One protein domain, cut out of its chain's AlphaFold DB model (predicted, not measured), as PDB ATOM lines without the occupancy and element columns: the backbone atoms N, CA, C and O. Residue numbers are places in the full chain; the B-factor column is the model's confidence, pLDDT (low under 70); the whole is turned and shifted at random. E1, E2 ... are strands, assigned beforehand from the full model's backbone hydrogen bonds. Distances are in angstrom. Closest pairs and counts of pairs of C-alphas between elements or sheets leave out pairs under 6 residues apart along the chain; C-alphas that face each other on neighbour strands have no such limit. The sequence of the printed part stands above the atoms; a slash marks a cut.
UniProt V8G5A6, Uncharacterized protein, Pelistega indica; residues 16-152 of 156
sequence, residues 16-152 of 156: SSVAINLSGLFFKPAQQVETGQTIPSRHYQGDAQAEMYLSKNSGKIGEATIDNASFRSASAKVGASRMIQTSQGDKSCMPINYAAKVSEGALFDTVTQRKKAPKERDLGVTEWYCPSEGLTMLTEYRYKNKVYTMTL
ATOM      1  N   SER A  16     251.666 -21.594 -52.247       85.31
ATOM      2  CA  SER A  16     252.321 -22.594 -51.412       85.31
ATOM      3  C   SER A  16     251.302 -23.590 -50.863       85.31
ATOM      4  O   SER A  16     250.130 -23.262 -50.670       85.31
ATOM      5  N   SER A  17     251.748 -24.823 -50.655       89.81
ATOM      6  CA  SER A  17     251.038 -25.847 -49.890       89.81
ATOM      7  C   SER A  17     251.919 -26.237 -48.717       89.81
ATOM      8  O   SER A  17     253.117 -26.423 -48.912       89.81
ATOM      9  N   VAL A  18     251.352 -26.338 -47.517       92.50
ATOM     10  CA  VAL A  18     252.090 -26.728 -46.314       92.50
ATOM     11  C   VAL A  18     251.380 -27.908 -45.673       92.50
ATOM     12  O   VAL A  18     250.203 -27.811 -45.330       92.50
ATOM     13  N   ALA A  19     252.105 -29.008 -45.508       94.88
ATOM     14  CA  ALA A  19     251.683 -30.167 -44.741       94.88
ATOM     15  C   ALA A  19     252.517 -30.240 -43.463       94.88
ATOM     16  O   ALA A  19     253.737 -30.080 -43.500       94.88
ATOM     17  N   ILE A  20     251.857 -30.472 -42.330       92.81
ATOM     18  CA  ILE A  20     252.508 -30.629 -41.030       92.81
ATOM     19  C   ILE A  20     252.003 -31.930 -40.426       92.81
ATOM     20  O   ILE A  20     250.797 -32.106 -40.250       92.81
ATOM     21  N   ASN A  21     252.929 -32.814 -40.085       93.19
ATOM     22  CA  ASN A  21     252.649 -34.021 -39.329       93.19
ATOM     23  C   ASN A  21     253.149 -33.806 -37.905       93.19
ATOM     24  O   ASN A  21     254.307 -33.456 -37.704       93.19
ATOM     25  N   LEU A  22     252.275 -33.989 -36.918       89.75
ATOM     26  CA  LEU A  22     252.613 -33.888 -35.500       89.75
ATOM     27  C   LEU A  22     252.241 -35.192 -34.805       89.75
ATOM     28  O   LEU A  22     251.157 -35.732 -35.017       89.75
ATOM     29  N   SER A  23     253.127 -35.670 -33.941       89.06
ATOM     30  CA  SER A  23     252.908 -36.850 -33.113       89.06
ATOM     31  C   SER A  23     253.289 -36.566 -31.663       89.06
ATOM     32  O   SER A  23     254.253 -35.852 -31.383       89.06
ATOM     33  N   GLY A  24     252.524 -37.132 -30.731       84.31
ATOM     34  CA  GLY A  24     252.766 -37.013 -29.294       84.31
ATOM     35  C   GLY A  24     251.779 -36.106 -28.561       84.31
ATOM     36  O   GLY A  24     250.811 -35.589 -29.122       84.31
ATOM     37  N   LEU A  25     252.013 -35.945 -27.258       75.94
ATOM     38  CA  LEU A  25     251.128 -35.194 -26.373       75.94
ATOM     39  C   LEU A  25     251.464 -33.702 -26.456       75.94
ATOM     40  O   LEU A  25     252.339 -33.200 -25.747       75.94
ATOM     41  N   PHE A  26     250.770 -33.000 -27.349       64.38
ATOM     42  CA  PHE A  26     250.928 -31.556 -27.521       64.38
ATOM     43  C   PHE A  26     250.106 -30.749 -26.505       64.38
ATOM     44  O   PHE A  26     250.525 -29.681 -26.056       64.38
ATOM     45  N   PHE A  27     248.934 -31.259 -26.120       63.38
ATOM     46  CA  PHE A  27     247.997 -30.520 -25.281       63.38
ATOM     47  C   PHE A  27     248.375 -30.563 -23.798       63.38
ATOM     48  O   PHE A  27     248.846 -31.566 -23.260       63.38
ATOM     49  N   LYS A  28     248.158 -29.421 -23.142       65.75
ATOM     50  CA  LYS A  28     248.224 -29.259 -21.685       65.75
ATOM     51  C   LYS A  28     247.154 -30.133 -21.010       65.75
ATOM     52  O   LYS A  28     246.229 -30.563 -21.700       65.75
ATOM     53  N   PRO A  29     247.247 -30.400 -19.692       59.38
ATOM     54  CA  PRO A  29     246.188 -31.113 -18.986       59.38
ATOM     55  C   PRO A  29     244.829 -30.475 -19.300       59.38
ATOM     56  O   PRO A  29     244.658 -29.274 -19.119       59.38
ATOM     57  N   ALA A  30     243.888 -31.276 -19.801       56.41
ATOM     58  CA  ALA A  30     242.514 -30.843 -20.064       56.41
ATOM     59  C   ALA A  30     241.691 -30.692 -18.770       56.41
ATOM     60  O   ALA A  30     240.553 -30.236 -18.798       56.41
ATOM     61  N   GLN A  31     242.261 -31.120 -17.642       66.25
ATOM     62  CA  GLN A  31     241.658 -31.088 -16.317       66.25
ATOM     63  C   GLN A  31     242.276 -29.962 -15.491       66.25
ATOM     64  O   GLN A  31     243.435 -29.594 -15.697       66.25
ATOM     65  N   GLN A  32     241.501 -29.447 -14.533       79.50
ATOM     66  CA  GLN A  32     242.016 -28.511 -13.542       79.50
ATOM     67  C   GLN A  32     243.226 -29.117 -12.831       79.50
ATOM     68  O   GLN A  32     243.219 -30.293 -12.468       79.50
ATOM     69  N   VAL A  33     244.271 -28.308 -12.667       86.56
ATOM     70  CA  VAL A  33     245.473 -28.703 -11.933       86.56
ATOM     71  C   VAL A  33     245.472 -28.094 -10.537       86.56
ATOM     72  O   VAL A  33     245.007 -26.970 -10.352       86.56
ATOM     73  N   GLU A  34     246.018 -28.820  -9.569       90.12
ATOM     74  CA  GLU A  34     246.089 -28.413  -8.164       90.12
ATOM     75  C   GLU A  34     247.522 -28.105  -7.729       90.12
ATOM     76  O   GLU A  34     248.494 -28.613  -8.291       90.12
ATOM     77  N   THR A  35     247.677 -27.287  -6.684       93.62
ATOM     78  CA  THR A  35     248.996 -27.015  -6.093       93.62
ATOM     79  C   THR A  35     249.648 -28.315  -5.612       93.62
ATOM     80  O   THR A  35     249.022 -29.135  -4.951       93.62
ATOM     81  N   GLY A  36     250.931 -28.499  -5.924       93.19
ATOM     82  CA  GLY A  36     251.694 -29.696  -5.565       93.19
ATOM     83  C   GLY A  36     251.506 -30.881  -6.514       93.19
ATOM     84  O   GLY A  36     252.336 -31.796  -6.494       93.19
ATOM     85  N   GLN A  37     250.494 -30.850  -7.390       93.06
ATOM     86  CA  GLN A  37     250.299 -31.871  -8.415       93.06
ATOM     87  C   GLN A  37     251.529 -31.964  -9.322       93.06
ATOM     88  O   GLN A  37     252.168 -30.962  -9.649       93.06
ATOM     89  N   THR A  38     251.864 -33.186  -9.735       92.25
ATOM     90  CA  THR A  38     252.936 -33.421 -10.705       92.25
ATOM     91  C   THR A  38     252.356 -33.518 -12.110       92.25
ATOM     92  O   THR A  38     251.534 -34.385 -12.394       92.25
ATOM     93  N   ILE A  39     252.815 -32.638 -12.992       90.56
ATOM     94  CA  ILE A  39     252.567 -32.696 -14.426       90.56
ATOM     95  C   ILE A  39     253.621 -33.624 -15.043       90.56
ATOM     96  O   ILE A  39     254.819 -33.392 -14.831       90.56
ATOM     97  N   PRO A  40     253.221 -34.680 -15.775       90.62
ATOM     98  CA  PRO A  40     254.165 -35.612 -16.380       90.62
ATOM     99  C   PRO A  40     255.019 -34.931 -17.457       90.62
ATOM    100  O   PRO A  40     254.676 -33.872 -17.987       90.62
ATOM    101  N   SER A  41     256.147 -35.561 -17.790       91.62
ATOM    102  CA  SER A  41     256.948 -35.161 -18.943       91.62
ATOM    103  C   SER A  41     256.127 -35.249 -20.228       91.62
ATOM    104  O   SER A  41     255.234 -36.085 -20.373       91.62
ATOM    105  N   ARG A  42     256.434 -34.368 -21.180       90.62
ATOM    106  CA  ARG A  42     255.755 -34.301 -22.475       90.62
ATOM    107  C   ARG A  42     256.774 -34.463 -23.579       90.62
ATOM    108  O   ARG A  42     257.869 -33.905 -23.501       90.62
ATOM    109  N   HIS A  43     256.397 -35.192 -24.615       92.31
ATOM    110  CA  HIS A  43     257.167 -35.272 -25.840       92.31
ATOM    111  C   HIS A  43     256.232 -35.139 -27.030       92.31
ATOM    112  O   HIS A  43     255.206 -35.820 -27.100       92.31
ATOM    113  N   TYR A  44     256.610 -34.268 -27.957       91.44
ATOM    114  CA  TYR A  44     256.052 -34.266 -29.293       91.44
ATOM    115  C   TYR A  44     257.161 -34.093 -30.325       91.44
ATOM    116  O   TYR A  44     258.204 -33.480 -30.061       91.44
ATOM    117  N   GLN A  45     256.912 -34.659 -31.495       94.56
ATOM    118  CA  GLN A  45     257.759 -34.581 -32.670       94.56
ATOM    119  C   GLN A  45     256.901 -34.155 -33.855       94.56
ATOM    120  O   GLN A  45     255.713 -34.479 -33.923       94.56
ATOM    121  N   GLY A  46     257.503 -33.415 -34.773       94.12
ATOM    122  CA  GLY A  46     256.847 -32.969 -35.976       94.12
ATOM    123  C   GLY A  46     257.763 -32.924 -37.178       94.12
ATOM    124  O   GLY A  46     258.970 -32.704 -37.055       94.12
ATOM    125  N   ASP A  47     257.128 -33.062 -38.328       96.06
ATOM    126  CA  ASP A  47     257.726 -32.902 -39.641       96.06
ATOM    127  C   ASP A  47     256.855 -31.930 -40.439       96.06
ATOM    128  O   ASP A  47     255.626 -31.918 -40.306       96.06
ATOM    129  N   ALA A  48     257.478 -31.091 -41.255       96.44
ATOM    130  CA  ALA A  48     256.772 -30.142 -42.100       96.44
ATOM    131  C   ALA A  48     257.334 -30.171 -43.516       96.44
ATOM    132  O   ALA A  48     258.544 -30.192 -43.711       96.44
ATOM    133  N   GLN A  49     256.449 -30.111 -44.501       96.38
ATOM    134  CA  GLN A  49     256.803 -30.004 -45.906       96.38
ATOM    135  C   GLN A  49     256.037 -28.836 -46.512       96.38
ATOM    136  O   GLN A  49     254.816 -28.740 -46.386       96.38
ATOM    137  N   ALA A  50     256.764 -27.941 -47.167       94.94
ATOM    138  CA  ALA A  50     256.216 -26.824 -47.907       94.94
ATOM    139  C   ALA A  50     256.581 -26.970 -49.385       94.94
ATOM    140  O   ALA A  50     257.757 -27.031 -49.730       94.94
ATOM    141  N   GLU A  51     255.582 -26.978 -50.260       94.50
ATOM    142  CA  GLU A  51     255.763 -26.988 -51.712       94.50
ATOM    143  C   GLU A  51     255.383 -25.627 -52.297       94.50
ATOM    144  O   GLU A  51     254.380 -25.028 -51.901       94.50
ATOM    145  N   MET A  52     256.182 -25.132 -53.243       92.12
ATOM    146  CA  MET A  52     256.032 -23.805 -53.847       92.12
ATOM    147  C   MET A  52     255.754 -23.908 -55.346       92.12
ATOM    148  O   MET A  52     256.368 -24.712 -56.054       92.12
ATOM    149  N   TYR A  53     254.875 -23.041 -55.846       90.50
ATOM    150  CA  TYR A  53     254.436 -22.993 -57.241       90.50
ATOM    151  C   TYR A  53     254.317 -21.536 -57.719       90.50
ATOM    152  O   TYR A  53     253.898 -20.659 -56.959       90.50
ATOM    153  N   LEU A  54     254.631 -21.277 -58.996       87.00
ATOM    154  CA  LEU A  54     254.438 -19.958 -59.629       87.00
ATOM    155  C   LEU A  54     252.960 -19.591 -59.781       87.00
ATOM    156  O   LEU A  54     252.611 -18.416 -59.767       87.00
ATOM    157  N   SER A  55     252.098 -20.587 -59.975       83.19
ATOM    158  CA  SER A  55     250.645 -20.436 -60.017       83.19
ATOM    159  C   SER A  55     249.962 -21.776 -59.729       83.19
ATOM    160  O   SER A  55     250.610 -22.819 -59.668       83.19
ATOM    161  N   LYS A  56     248.630 -21.780 -59.570       71.81
ATOM    162  CA  LYS A  56     247.847 -22.988 -59.236       71.81
ATOM    163  C   LYS A  56     248.075 -24.170 -60.192       71.81
ATOM    164  O   LYS A  56     247.962 -25.305 -59.739       71.81
ATOM    165  N   ASN A  57     248.402 -23.896 -61.456       78.62
ATOM    166  CA  ASN A  57     248.563 -24.898 -62.512       78.62
ATOM    167  C   ASN A  57     250.011 -24.994 -63.031       78.62
ATOM    168  O   ASN A  57     250.246 -25.610 -64.068       78.62
ATOM    169  N   SER A  58     250.983 -24.362 -62.361       81.88
ATOM    170  CA  SER A  58     252.394 -24.509 -62.725       81.88
ATOM    171  C   SER A  58     253.008 -25.750 -62.078       81.88
ATOM    172  O   SER A  58     252.541 -26.208 -61.036       81.88
ATOM    173  N   GLY A  59     254.122 -26.231 -62.634       85.38
ATOM    174  CA  GLY A  59     254.978 -27.192 -61.941       85.38
ATOM    175  C   GLY A  59     255.503 -26.651 -60.605       85.38
ATOM    176  O   GLY A  59     255.511 -25.435 -60.368       85.38
ATOM    177  N   LYS A  60     255.935 -27.567 -59.732       90.50
ATOM    178  CA  LYS A  60     256.626 -27.233 -58.481       90.50
ATOM    179  C   LYS A  60     257.934 -26.516 -58.810       90.50
ATOM    180  O   LYS A  60     258.724 -27.017 -59.605       90.50
ATOM    181  N   ILE A  61     258.153 -25.355 -58.199       92.88
ATOM    182  CA  ILE A  61     259.390 -24.573 -58.357       92.88
ATOM    183  C   ILE A  61     260.343 -24.725 -57.177       92.88
ATOM    184  O   ILE A  61     261.501 -24.331 -57.265       92.88
ATOM    185  N   GLY A  62     259.853 -25.272 -56.070       93.06
ATOM    186  CA  GLY A  62     260.626 -25.389 -54.852       93.06
ATOM    187  C   GLY A  62     259.926 -26.225 -53.802       93.06
ATOM    188  O   GLY A  62     258.705 -26.391 -53.819       93.06
ATOM    189  N   GLU A  63     260.728 -26.726 -52.883       95.25
ATOM    190  CA  GLU A  63     260.297 -27.488 -51.732       95.25
ATOM    191  C   GLU A  63     261.195 -27.156 -50.544       95.25
ATOM    192  O   GLU A  63     262.408 -27.005 -50.699       95.25
ATOM    193  N   ALA A  64     260.592 -27.063 -49.364       96.50
ATOM    194  CA  ALA A  64     261.311 -27.015 -48.106       96.50
ATOM    195  C   ALA A  64     260.761 -28.078 -47.153       96.50
ATOM    196  O   ALA A  64     259.548 -28.163 -46.963       96.50
ATOM    197  N   THR A  65     261.646 -28.853 -46.533       96.94
ATOM    198  CA  THR A  65     261.293 -29.846 -45.515       96.94
ATOM    199  C   THR A  65     261.954 -29.512 -44.189       96.94
ATOM    200  O   THR A  65     263.086 -29.026 -44.141       96.94
ATOM    201  N   ILE A  66     261.229 -29.758 -43.104       97.06
ATOM    202  CA  ILE A  66     261.746 -29.782 -41.743       97.06
ATOM    203  C   ILE A  66     261.465 -31.170 -41.197       97.06
ATOM    204  O   ILE A  66     260.302 -31.519 -41.014       97.06
ATOM    205  N   ASP A  67     262.523 -31.909 -40.892       96.19
ATOM    206  CA  ASP A  67     262.417 -33.273 -40.385       96.19
ATOM    207  C   ASP A  67     262.804 -33.326 -38.904       96.19
ATOM    208  O   ASP A  67     263.808 -32.738 -38.483       96.19
ATOM    209  N   ASN A  68     262.050 -34.080 -38.108       94.56
ATOM    210  CA  ASN A  68     262.329 -34.366 -36.702       94.56
ATOM    211  C   ASN A  68     262.493 -33.098 -35.836       94.56
ATOM    212  O   ASN A  68     263.376 -33.000 -34.968       94.56
ATOM    213  N   ALA A  69     261.633 -32.100 -36.061       96.06
ATOM    214  CA  ALA A  69     261.429 -31.041 -35.082       96.06
ATOM    215  C   ALA A  69     260.838 -31.668 -33.818       96.06
ATOM    216  O   ALA A  69     259.985 -32.548 -33.890       96.06
ATOM    217  N   SER A  70     261.296 -31.262 -32.638       94.81
ATOM    218  CA  SER A  70     260.825 -31.900 -31.410       94.81
ATOM    219  C   SER A  70     260.852 -30.988 -30.204       94.81
ATOM    220  O   SER A  70     261.587 -30.004 -30.138       94.81
ATOM    221  N   PHE A  71     260.040 -31.360 -29.227       93.81
ATOM    222  CA  PHE A  71     259.998 -30.767 -27.906       93.81
ATOM    223  C   PHE A  71     259.919 -31.881 -26.871       93.81
ATOM    224  O   PHE A  71     259.167 -32.848 -27.027       93.81
ATOM    225  N   ARG A  72     260.700 -31.747 -25.804       94.25
ATOM    226  CA  ARG A  72     260.714 -32.656 -24.657       94.25
ATOM    227  C   ARG A  72     260.703 -31.822 -23.392       94.25
ATOM    228  O   ARG A  72     261.626 -31.039 -23.203       94.25
ATOM    229  N   SER A  73     259.714 -31.986 -22.523       94.00
ATOM    230  CA  SER A  73     259.724 -31.383 -21.188       94.00
ATOM    231  C   SER A  73     260.026 -32.421 -20.119       94.00
ATOM    232  O   SER A  73     259.570 -33.562 -20.205       94.00
ATOM    233  N   ALA A  74     260.725 -32.004 -19.068       94.56
ATOM    234  CA  ALA A  74     260.735 -32.735 -17.810       94.56
ATOM    235  C   ALA A  74     259.340 -32.704 -17.153       94.56
ATOM    236  O   ALA A  74     258.464 -31.928 -17.557       94.56
ATOM    237  N   SER A  75     259.137 -33.547 -16.141       93.50
ATOM    238  CA  SER A  75     257.997 -33.401 -15.239       93.50
ATOM    239  C   SER A  75     258.128 -32.118 -14.410       93.50
ATOM    240  O   SER A  75     259.229 -31.615 -14.179       93.50
ATOM    241  N   ALA A  76     256.995 -31.581 -13.964       94.06
ATOM    242  CA  ALA A  76     256.929 -30.365 -13.158       94.06
ATOM    243  C   ALA A  76     256.005 -30.551 -11.969       94.06
ATOM    244  O   ALA A  76     254.995 -31.237 -12.078       94.06
ATOM    245  N   LYS A  77     256.287 -29.854 -10.868       93.75
ATOM    246  CA  LYS A  77     255.295 -29.640  -9.812       93.75
ATOM    247  C   LYS A  77     254.601 -28.300 -10.011       93.75
ATOM    248  O   LYS A  77     255.250 -27.306 -10.338       93.75
ATOM    249  N   VAL A  78     253.294 -28.285  -9.786       95.69
ATOM    250  CA  VAL A  78     252.491 -27.062  -9.767       95.69
ATOM    251  C   VAL A  78     252.803 -26.290  -8.485       95.69
ATOM    252  O   VAL A  78     252.711 -26.829  -7.381       95.69
ATOM    253  N   GLY A  79     253.212 -25.032  -8.623       96.75
ATOM    254  CA  GLY A  79     253.475 -24.140  -7.499       96.75
ATOM    255  C   GLY A  79     252.205 -23.517  -6.921       96.75
ATOM    256  O   GLY A  79     251.125 -23.610  -7.497       96.75
ATOM    257  N   ALA A  80     252.353 -22.841  -5.782       96.69
ATOM    258  CA  ALA A  80     251.259 -22.115  -5.145       96.69
ATOM    259  C   ALA A  80     250.755 -20.951  -6.016       96.69
ATOM    260  O   ALA A  80     251.547 -20.312  -6.718       96.69
ATOM    261  N   SER A  81     249.454 -20.660  -5.924       95.69
ATOM    262  CA  SER A  81     248.829 -19.572  -6.681       95.69
ATOM    263  C   SER A  81     249.407 -18.205  -6.318       95.69
ATOM    264  O   SER A  81     249.728 -17.936  -5.158       95.69
ATOM    265  N   ARG A  82     249.536 -17.334  -7.320       96.75
ATOM    266  CA  ARG A  82     250.021 -15.955  -7.198       96.75
ATOM    267  C   ARG A  82     249.227 -15.048  -8.123       96.75
ATOM    268  O   ARG A  82     248.848 -15.458  -9.216       96.75
ATOM    269  N   MET A  83     249.023 -13.805  -7.702       97.50
ATOM    270  CA  MET A  83     248.502 -12.776  -8.597       97.50
ATOM    271  C   MET A  83     249.575 -12.391  -9.614       97.50
ATOM    272  O   MET A  83     250.704 -12.078  -9.232       97.50
ATOM    273  N   ILE A  84     249.219 -12.420 -10.895       96.44
ATOM    274  CA  ILE A  84     250.065 -11.965 -11.998       96.44
ATOM    275  C   ILE A  84     249.275 -11.049 -12.931       96.44
ATOM    276  O   ILE A  84     248.076 -11.246 -13.142       96.44
ATOM    277  N   GLN A  85     249.975 -10.102 -13.548       95.06
ATOM    278  CA  GLN A  85     249.423  -9.290 -14.622       95.06
ATOM    279  C   GLN A  85     249.366 -10.124 -15.906       95.06
ATOM    280  O   GLN A  85     250.393 -10.560 -16.431       95.06
ATOM    281  N   THR A  86     248.164 -10.313 -16.443       92.06
ATOM    282  CA  THR A  86     247.951 -10.908 -17.767       92.06
ATOM    283  C   THR A  86     247.493  -9.840 -18.761       92.06
ATOM    284  O   THR A  86     247.163  -8.709 -18.393       92.06
ATOM    285  N   SER A  87     247.427 -10.210 -20.038       91.12
ATOM    286  CA  SER A  87     246.759  -9.436 -21.098       91.12
ATOM    287  C   SER A  87     245.282  -9.145 -20.802       91.12
ATOM    288  O   SER A  87     244.717  -8.229 -21.391       91.12
ATOM    289  N   GLN A  88     244.659  -9.915 -19.907       89.50
ATOM    290  CA  GLN A  88     243.255  -9.794 -19.515       89.50
ATOM    291  C   GLN A  88     243.090  -9.205 -18.104       89.50
ATOM    292  O   GLN A  88     242.050  -9.385 -17.470       89.50
ATOM    293  N   GLY A  89     244.121  -8.527 -17.593       92.38
ATOM    294  CA  GLY A  89     244.149  -7.985 -16.237       92.38
ATOM    295  C   GLY A  89     244.800  -8.927 -15.228       92.38
ATOM    296  O   GLY A  89     245.414  -9.937 -15.589       92.38
ATOM    297  N   ASP A  90     244.678  -8.573 -13.956       95.56
ATOM    298  CA  ASP A  90     245.248  -9.342 -12.859       95.56
ATOM    299  C   ASP A  90     244.490 -10.655 -12.648       95.56
ATOM    300  O   ASP A  90     243.263 -10.680 -12.520       95.56
ATOM    301  N   LYS A  91     245.228 -11.767 -12.612       95.31
ATOM    302  CA  LYS A  91     244.671 -13.115 -12.440       95.31
ATOM    303  C   LYS A  91     245.457 -13.891 -11.386       95.31
ATOM    304  O   LYS A  91     246.675 -13.765 -11.292       95.31
ATOM    305  N   SER A  92     244.749 -14.714 -10.612       96.06
ATOM    306  CA  SER A  92     245.349 -15.670  -9.671       96.06
ATOM    307  C   SER A  92     245.742 -16.932 -10.434       96.06
ATOM    308  O   SER A  92     244.874 -17.640 -10.951       96.06
ATOM    309  N   CYS A  93     247.043 -17.184 -10.556       95.38
ATOM    310  CA  CYS A  93     247.586 -18.243 -11.397       95.38
ATOM    311  C   CYS A  93     248.685 -19.032 -10.679       95.38
ATOM    312  O   CYS A  93     249.480 -18.492  -9.908       95.38
ATOM    313  N   MET A  94     248.759 -20.325 -10.967       96.12
ATOM    314  CA  MET A  94     249.754 -21.248 -10.438       96.12
ATOM    315  C   MET A  94     250.904 -21.417 -11.441       96.12
ATOM    316  O   MET A  94     250.652 -21.715 -12.613       96.12
ATOM    317  N   PRO A  95     252.168 -21.248 -11.013       96.69
ATOM    318  CA  PRO A  95     253.316 -21.458 -11.881       96.69
ATOM    319  C   PRO A  95     253.627 -22.950 -12.022       96.69
ATOM    320  O   PRO A  95     253.733 -23.674 -11.032       96.69
ATOM    321  N   ILE A  96     253.861 -23.395 -13.250       95.25
ATOM    322  CA  ILE A  96     254.332 -24.741 -13.577       95.25
ATOM    323  C   ILE A  96     255.708 -24.591 -14.222       95.25
ATOM    324  O   ILE A  96     255.822 -24.133 -15.358       95.25
ATOM    325  N   ASN A  97     256.757 -24.940 -13.475       95.56
ATOM    326  CA  ASN A  97     258.145 -24.743 -13.890       95.56
ATOM    327  C   ASN A  97     258.774 -26.059 -14.347       95.56
ATOM    328  O   ASN A  97     258.787 -27.027 -13.586       95.56
ATOM    329  N   TYR A  98     259.345 -26.085 -15.550       95.31
ATOM    330  CA  TYR A  98     260.088 -27.241 -16.056       95.31
ATOM    331  C   TYR A  98     261.240 -26.843 -16.969       95.31
ATOM    332  O   TYR A  98     261.229 -25.799 -17.622       95.31
ATOM    333  N   ALA A  99     262.228 -27.733 -17.050       96.56
ATOM    334  CA  ALA A  99     263.207 -27.725 -18.125       96.56
ATOM    335  C   ALA A  99     262.610 -28.372 -19.381       96.56
ATOM    336  O   ALA A  99     261.851 -29.344 -19.297       96.56
ATOM    337  N   ALA A 100     262.971 -27.848 -20.546       95.62
ATOM    338  CA  ALA A 100     262.610 -28.407 -21.834       95.62
ATOM    339  C   ALA A 100     263.802 -28.418 -22.795       95.62
ATOM    340  O   ALA A 100     264.695 -27.582 -22.707       95.62
ATOM    341  N   LYS A 101     263.778 -29.353 -23.739       96.38
ATOM    342  CA  LYS A 101     264.681 -29.443 -24.885       96.38
ATOM    343  C   LYS A 101     263.872 -29.278 -26.156       96.38
ATOM    344  O   LYS A 101     262.849 -29.945 -26.316       96.38
ATOM    345  N   VAL A 102     264.320 -28.398 -27.042       94.88
ATOM    346  CA  VAL A 102     263.646 -28.109 -28.313       94.88
ATOM    347  C   VAL A 102     264.623 -28.257 -29.463       94.88
ATOM    348  O   VAL A 102     265.710 -27.685 -29.422       94.88
ATOM    349  N   SER A 103     264.219 -28.994 -30.491       95.81
ATOM    350  CA  SER A 103     264.929 -29.123 -31.760       95.81
ATOM    351  C   SER A 103     264.129 -28.449 -32.869       95.81
ATOM    352  O   SER A 103     262.944 -28.728 -33.041       95.81
ATOM    353  N   GLU A 104     264.797 -27.601 -33.651       92.69
ATOM    354  CA  GLU A 104     264.228 -26.985 -34.863       92.69
ATOM    355  C   GLU A 104     264.063 -27.983 -36.029       92.69
ATOM    356  O   GLU A 104     263.527 -27.605 -37.065       92.69
ATOM    357  N   GLY A 105     264.533 -29.227 -35.879       95.75
ATOM    358  CA  GLY A 105     264.563 -30.212 -36.960       95.75
ATOM    359  C   GLY A 105     265.658 -29.938 -37.998       95.75
ATOM    360  O   GLY A 105     266.332 -28.901 -37.978       95.75
ATOM    361  N   ALA A 106     265.892 -30.908 -38.876       96.88
ATOM    362  CA  ALA A 106     266.777 -30.758 -40.022       96.88
ATOM    363  C   ALA A 106     266.029 -30.014 -41.132       96.88
ATOM    364  O   ALA A 106     264.948 -30.440 -41.513       96.88
ATOM    365  N   LEU A 107     266.595 -28.924 -41.652       96.75
ATOM    366  CA  LEU A 107     265.998 -28.170 -42.759       96.75
ATOM    367  C   LEU A 107     266.687 -28.538 -44.071       96.75
ATOM    368  O   LEU A 107     267.919 -28.457 -44.169       96.75
ATOM    369  N   PHE A 108     265.885 -28.818 -45.090       96.62
ATOM    370  CA  PHE A 108     266.313 -28.869 -46.480       96.62
ATOM    371  C   PHE A 108     265.447 -27.936 -47.326       96.62
ATOM    372  O   PHE A 108     264.234 -27.922 -47.180       96.62
ATOM    373  N   ASP A 109     266.069 -27.141 -48.193       95.38
ATOM    374  CA  ASP A 109     265.396 -26.240 -49.130       95.38
ATOM    375  C   ASP A 109     266.012 -26.421 -50.520       95.38
ATOM    376  O   ASP A 109     267.220 -26.244 -50.703       95.38
ATOM    377  N   THR A 110     265.189 -26.782 -51.504       94.56
ATOM    378  CA  THR A 110     265.641 -27.044 -52.874       94.56
ATOM    379  C   THR A 110     265.938 -25.770 -53.661       94.56
ATOM    380  O   THR A 110     266.766 -25.809 -54.565       94.56
ATOM    381  N   VAL A 111     265.283 -24.647 -53.342       89.81
ATOM    382  CA  VAL A 111     265.441 -23.372 -54.062       89.81
ATOM    383  C   VAL A 111     266.807 -22.775 -53.761       89.81
ATOM    384  O   VAL A 111     267.526 -22.353 -54.662       89.81
ATOM    385  N   THR A 112     267.184 -22.773 -52.483       92.12
ATOM    386  CA  THR A 112     268.487 -22.261 -52.033       92.12
ATOM    387  C   THR A 112     269.562 -23.347 -51.948       92.12
ATOM    388  O   THR A 112     270.709 -23.044 -51.621       92.12
ATOM    389  N   GLN A 113     269.199 -24.610 -52.210       92.50
ATOM    390  CA  GLN A 113     270.023 -25.807 -51.981       92.50
ATOM    391  C   GLN A 113     270.594 -25.879 -50.557       92.50
ATOM    392  O   GLN A 113     271.636 -26.491 -50.297       92.50
ATOM    393  N   ARG A 114     269.920 -25.231 -49.605       93.81
ATOM    394  CA  ARG A 114     270.401 -25.099 -48.239       93.81
ATOM    395  C   ARG A 114     270.036 -26.341 -47.447       93.81
ATOM    396  O   ARG A 114     268.877 -26.730 -47.361       93.81
ATOM    397  N   LYS A 115     271.043 -26.913 -46.791       95.56
ATOM    398  CA  LYS A 115     270.887 -27.945 -45.763       95.56
ATOM    399  C   LYS A 115     271.333 -27.376 -44.426       95.56
ATOM    400  O   LYS A 115     272.404 -26.776 -44.330       95.56
ATOM    401  N   LYS A 116     270.524 -27.545 -43.385       95.62
ATOM    402  CA  LYS A 116     270.874 -27.152 -42.017       95.62
ATOM    403  C   LYS A 116     270.580 -28.318 -41.087       95.62
ATOM    404  O   LYS A 116     269.438 -28.747 -40.964       95.62
ATOM    405  N   ALA A 117     271.625 -28.797 -40.421       94.56
ATOM    406  CA  ALA A 117     271.498 -29.806 -39.379       94.56
ATOM    407  C   ALA A 117     270.621 -29.293 -38.219       94.56
ATOM    408  O   ALA A 117     270.623 -28.081 -37.944       94.56
ATOM    409  N   PRO A 118     269.905 -30.195 -37.524       94.94
ATOM    410  CA  PRO A 118     269.087 -29.822 -36.384       94.94
ATOM    411  C   PRO A 118     269.945 -29.182 -35.297       94.94
ATOM    412  O   PRO A 118     271.105 -29.540 -35.082       94.94
ATOM    413  N   LYS A 119     269.358 -28.210 -34.603       94.38
ATOM    414  CA  LYS A 119     269.962 -27.585 -33.427       94.38
ATOM    415  C   LYS A 119     269.027 -27.769 -32.252       94.38
ATOM    416  O   LYS A 119     267.909 -27.258 -32.280       94.38
ATOM    417  N   GLU A 120     269.520 -28.463 -31.235       94.75
ATOM    418  CA  GLU A 120     268.830 -28.601 -29.960       94.75
ATOM    419  C   GLU A 120     269.166 -27.422 -29.040       94.75
ATOM    420  O   GLU A 120     270.265 -26.856 -29.083       94.75
ATOM    421  N   ARG A 121     268.193 -27.017 -28.229       94.88
ATOM    422  CA  ARG A 121     268.327 -25.955 -27.234       94.88
ATOM    423  C   ARG A 121     267.638 -26.362 -25.946       94.88
ATOM    424  O   ARG A 121     266.489 -26.795 -25.979       94.88
ATOM    425  N   ASP A 122     268.320 -26.121 -24.836       95.69
ATOM    426  CA  ASP A 122     267.721 -26.184 -23.510       95.69
ATOM    427  C   ASP A 122     266.966 -24.887 -23.206       95.69
ATOM    428  O   ASP A 122     267.449 -23.783 -23.479       95.69
ATOM    429  N   LEU A 123     265.779 -25.029 -22.628       95.56
ATOM    430  CA  LEU A 123     264.886 -23.954 -22.218       95.56
ATOM    431  C   LEU A 123     264.451 -24.181 -20.771       95.56
ATOM    432  O   LEU A 123     264.113 -25.297 -20.383       95.56
ATOM    433  N   GLY A 124     264.384 -23.109 -19.989       96.50
ATOM    434  CA  GLY A 124     263.546 -23.080 -18.793       96.50
ATOM    435  C   GLY A 124     262.169 -22.550 -19.171       96.50
ATOM    436  O   GLY A 124     262.085 -21.548 -19.875       96.50
ATOM    437  N   VAL A 125     261.095 -23.183 -18.718       95.81
ATOM    438  CA  VAL A 125     259.730 -22.749 -19.031       95.81
ATOM    439  C   VAL A 125     258.934 -22.562 -17.749       95.81
ATOM    440  O   VAL A 125     258.990 -23.411 -16.859       95.81
ATOM    441  N   THR A 126     258.194 -21.457 -17.670       96.00
ATOM    442  CA  THR A 126     257.147 -21.240 -16.665       96.00
ATOM    443  C   THR A 126     255.821 -21.059 -17.375       96.00
ATOM    444  O   THR A 126     255.634 -20.087 -18.102       96.00
ATOM    445  N   GLU A 127     254.893 -21.981 -17.154       94.12
ATOM    446  CA  GLU A 127     253.501 -21.837 -17.574       94.12
ATOM    447  C   GLU A 127     252.686 -21.316 -16.388       94.12
ATOM    448  O   GLU A 127     252.655 -21.940 -15.330       94.12
ATOM    449  N   TRP A 128     252.018 -20.179 -16.556       95.06
ATOM    450  CA  TRP A 128     251.117 -19.617 -15.558       95.06
ATOM    451  C   TRP A 128     249.685 -20.064 -15.844       95.06
ATOM    452  O   TRP A 128     248.981 -19.473 -16.668       95.06
ATOM    453  N   TYR A 129     249.280 -21.154 -15.197       93.25
ATOM    454  CA  TYR A 129     247.934 -21.709 -15.298       93.25
ATOM    455  C   TYR A 129     246.974 -20.950 -14.382       93.25
ATOM    456  O   TYR A 129     247.215 -20.871 -13.180       93.25
ATOM    457  N   CYS A 130     245.885 -20.415 -14.923       92.75
ATOM    458  CA  CYS A 130     244.902 -19.650 -14.159       92.75
ATOM    459  C   CYS A 130     243.615 -20.481 -14.026       92.75
ATOM    460  O   CYS A 130     242.903 -20.647 -15.019       92.75
ATOM    461  N   PRO A 131     243.294 -21.018 -12.829       91.56
ATOM    462  CA  PRO A 131     242.155 -21.922 -12.644       91.56
ATOM    463  C   PRO A 131     240.805 -21.355 -13.076       91.56
ATOM    464  O   PRO A 131     239.982 -22.112 -13.580       91.56
ATOM    465  N   SER A 132     240.590 -20.044 -12.910       91.06
ATOM    466  CA  SER A 132     239.347 -19.375 -13.315       91.06
ATOM    467  C   SER A 132     239.096 -19.450 -14.819       91.06
ATOM    468  O   SER A 132     237.945 -19.476 -15.238       91.06
ATOM    469  N   GLU A 133     240.166 -19.504 -15.614       88.44
ATOM    470  CA  GLU A 133     240.105 -19.586 -17.078       88.44
ATOM    471  C   GLU A 133     240.240 -21.030 -17.581       88.44
ATOM    472  O   GLU A 133     240.017 -21.308 -18.756       88.44
ATOM    473  N   GLY A 134     240.663 -21.956 -16.714       88.25
ATOM    474  CA  GLY A 134     240.936 -23.345 -17.089       88.25
ATOM    475  C   GLY A 134     242.131 -23.518 -18.035       88.25
ATOM    476  O   GLY A 134     242.253 -24.554 -18.683       88.25
ATOM    477  N   LEU A 135     243.011 -22.517 -18.156       88.88
ATOM    478  CA  LEU A 135     244.085 -22.505 -19.153       88.88
ATOM    479  C   LEU A 135     245.312 -21.687 -18.720       88.88
ATOM    480  O   LEU A 135     245.305 -20.948 -17.735       88.88
ATOM    481  N   THR A 136     246.404 -21.835 -19.473       91.25
ATOM    482  CA  THR A 136     247.630 -21.044 -19.296       91.25
ATOM    483  C   THR A 136     247.504 -19.683 -19.972       91.25
ATOM    484  O   THR A 136     247.392 -19.615 -21.193       91.25
ATOM    485  N   MET A 137     247.598 -18.607 -19.189       92.00
ATOM    486  CA  MET A 137     247.431 -17.226 -19.673       92.00
ATOM    487  C   MET A 137     248.743 -16.560 -20.088       92.00
ATOM    488  O   MET A 137     248.762 -15.682 -20.952       92.00
ATOM    489  N   LEU A 138     249.845 -16.980 -19.469       94.19
ATOM    490  CA  LEU A 138     251.191 -16.486 -19.731       94.19
ATOM    491  C   LEU A 138     252.150 -17.675 -19.737       94.19
ATOM    492  O   LEU A 138     252.085 -18.552 -18.879       94.19
ATOM    493  N   THR A 139     253.048 -17.717 -20.710       94.88
ATOM    494  CA  THR A 139     254.180 -18.641 -20.722       94.88
ATOM    495  C   THR A 139     255.466 -17.852 -20.870       94.88
ATOM    496  O   THR A 139     255.586 -17.014 -21.762       94.88
ATOM    497  N   GLU A 140     256.429 -18.123 -20.001       96.56
ATOM    498  CA  GLU A 140     257.767 -17.549 -20.048       96.56
ATOM    499  C   GLU A 140     258.755 -18.613 -20.512       96.56
ATOM    500  O   GLU A 140     258.893 -19.663 -19.884       96.56
ATOM    501  N   TYR A 141     259.485 -18.314 -21.578       95.94
ATOM    502  CA  TYR A 141     260.586 -19.121 -22.080       95.94
ATOM    503  C   TYR A 141     261.902 -18.433 -21.728       95.94
ATOM    504  O   TYR A 141     262.229 -17.364 -22.245       95.94
ATOM    505  N   ARG A 142     262.676 -19.061 -20.849       96.69
ATOM    506  CA  ARG A 142     264.030 -18.651 -20.480       96.69
ATOM    507  C   ARG A 142     265.020 -19.378 -21.373       96.69
ATOM    508  O   ARG A 142     265.158 -20.598 -21.297       96.69
ATOM    509  N   TYR A 143     265.718 -18.619 -22.208       94.56
ATOM    510  CA  TYR A 143     266.778 -19.130 -23.065       94.56
ATOM    511  C   TYR A 143     268.002 -18.236 -22.940       94.56
ATOM    512  O   TYR A 143     267.965 -17.061 -23.323       94.56
ATOM    513  N   LYS A 144     269.102 -18.801 -22.428       90.81
ATOM    514  CA  LYS A 144     270.290 -18.027 -22.038       90.81
ATOM    515  C   LYS A 144     269.866 -16.902 -21.074       90.81
ATOM    516  O   LYS A 144     269.014 -17.117 -20.219       90.81
ATOM    517  N   ASN A 145     270.389 -15.692 -21.254       92.00
ATOM    518  CA  ASN A 145     270.081 -14.530 -20.412       92.00
ATOM    519  C   ASN A 145     268.858 -13.737 -20.912       92.00
ATOM    520  O   ASN A 145     268.777 -12.531 -20.694       92.00
ATOM    521  N   LYS A 146     267.942 -14.378 -21.653       96.38
ATOM    522  CA  LYS A 146     266.747 -13.733 -22.215       96.38
ATOM    523  C   LYS A 146     265.480 -14.470 -21.805       96.38
ATOM    524  O   LYS A 146     265.451 -15.700 -21.755       96.38
ATOM    525  N   VAL A 147     264.431 -13.688 -21.568       96.31
ATOM    526  CA  VAL A 147     263.074 -14.170 -21.316       96.31
ATOM    527  C   VAL A 147     262.200 -13.757 -22.493       96.31
ATOM    528  O   VAL A 147     262.176 -12.585 -22.863       96.31
ATOM    529  N   TYR A 148     261.504 -14.723 -23.079       95.88
ATOM    530  CA  TYR A 148     260.488 -14.507 -24.104       95.88
ATOM    531  C   TYR A 148     259.131 -14.856 -23.510       95.88
ATOM    532  O   TYR A 148     259.007 -15.869 -22.825       95.88
ATOM    533  N   THR A 149     258.119 -14.038 -23.766       94.25
ATOM    534  CA  THR A 149     256.777 -14.242 -23.224       94.25
ATOM    535  C   THR A 149     255.787 -14.544 -24.337       94.25
ATOM    536  O   THR A 149     255.814 -13.940 -25.406       94.25
ATOM    537  N   MET A 150     254.901 -15.495 -24.071       93.00
ATOM    538  CA  MET A 150     253.708 -15.753 -24.860       93.00
ATOM    539  C   MET A 150     252.506 -15.482 -23.967       93.00
ATOM    540  O   MET A 150     252.368 -16.098 -22.912       93.00
ATOM    541  N   THR A 151     251.649 -14.558 -24.379       92.56
ATOM    542  CA  THR A 151     250.423 -14.206 -23.661       92.56
ATOM    543  C   THR A 151     249.217 -14.642 -24.472       92.56
ATOM    544  O   THR A 151     249.191 -14.488 -25.694       92.56
ATOM    545  N   LEU A 152     248.206 -15.187 -23.798       87.94
ATOM    546  CA  LEU A 152     246.931 -15.461 -24.442       87.94
ATOM    547  C   LEU A 152     246.112 -14.174 -24.499       87.94
ATOM    548  O   LEU A 152     245.747 -13.616 -23.467       87.94
TER     549      LEU A 152
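Overview. This is residues 16 to 152 of the 156 residues of an uncharacterized protein of Pelistega indica (UniProt V8G5A6). One long, twisted antiparallel sheet with two ends: E1, E2, E3, E6 and E7 run side by side as an arm along the longest axis, and at the other end E5, E8, E9 and E10 slant across that direction. There the hairpin of E4 and E5 folds back, bringing Thr 86 of E4 near E9 and E10. The 137 printed residues hold no named helix and ten named strands, E1 to E10 in order; the class is all strand, and the branched sheet has antiparallel neighbours throughout. The whole is loose, with a radius of gyration of the C-alphas of 18.8 A, and elongated, spanning 56 by 29 by 28 A.

Along the chain. E1, residues 16 to 24, begins at C-alpha 16 (252.321, -22.594, -51.412) and is 26.4 A long. E2, residues 42 to 53, measures 36.6 A and E3, residues 60 to 73, 37.7 A. E4 is residues 82 to 86. E5, residues 89 to 103, measures 33.5 A and begins at C-alpha 89 (244.149, -7.985, -16.237). E6 is residues 106 to 109 and E7 residues 114 to 116. E8, residues 120 to 130, measures 30.0 A; E9, residues 135 to 143, 23.3 A. E10, residues 146 to 151, ends at C-alpha 151 (250.423, -14.206, -23.661).

Arrangement. E1, E2 and E3 form a meander, each strand the antiparallel neighbour of the one before; N 19 and O 49 are 2.9 A apart, N 46 and O 69 2.8 A. E2 lies on one side of E3, E5 and E6 on the other side. This pairing is staggered: E6 pairs with residues 64 to 67, with N 65 and O 108 at 2.8 A, and E5 with residues 70 to 73, with N 72 and O 101 at 2.9 A. E6 and E7 form a hairpin, with N 107 and O 116 at 2.9 A. E5 bends by 91 degrees at residue 92 and runs on into E6 at 82 degrees. E4 and E5 form a hairpin, with N 84 and O 91 at 2.9 A. E8 is antiparallel to E5 at 160 degrees, with N 96 and O 127 at 2.8 A. E8, E9 and E10 form a second meander, with N 126 and O 140 at 2.9 A and N 141 and O 148 at 2.8 A. E9 bends by 53 degrees at residue 138. The closest C-alphas of E4 and E9, those of Thr 86 and Met 137, are 6.6 A apart. E1 and E10 are apart.

Size, cuts and confidence. The two farthest C-alphas, those of Ser 58 and Ala 80, are 57.6 A apart. The printed part has no cut. The link from E1 to E2 is long, with 17 residues; its residues 38 to 39 pair antiparallel with residues 76 to 77. Mean pLDDT of the printed part is 91.6; residues 26 to 31 are under 70.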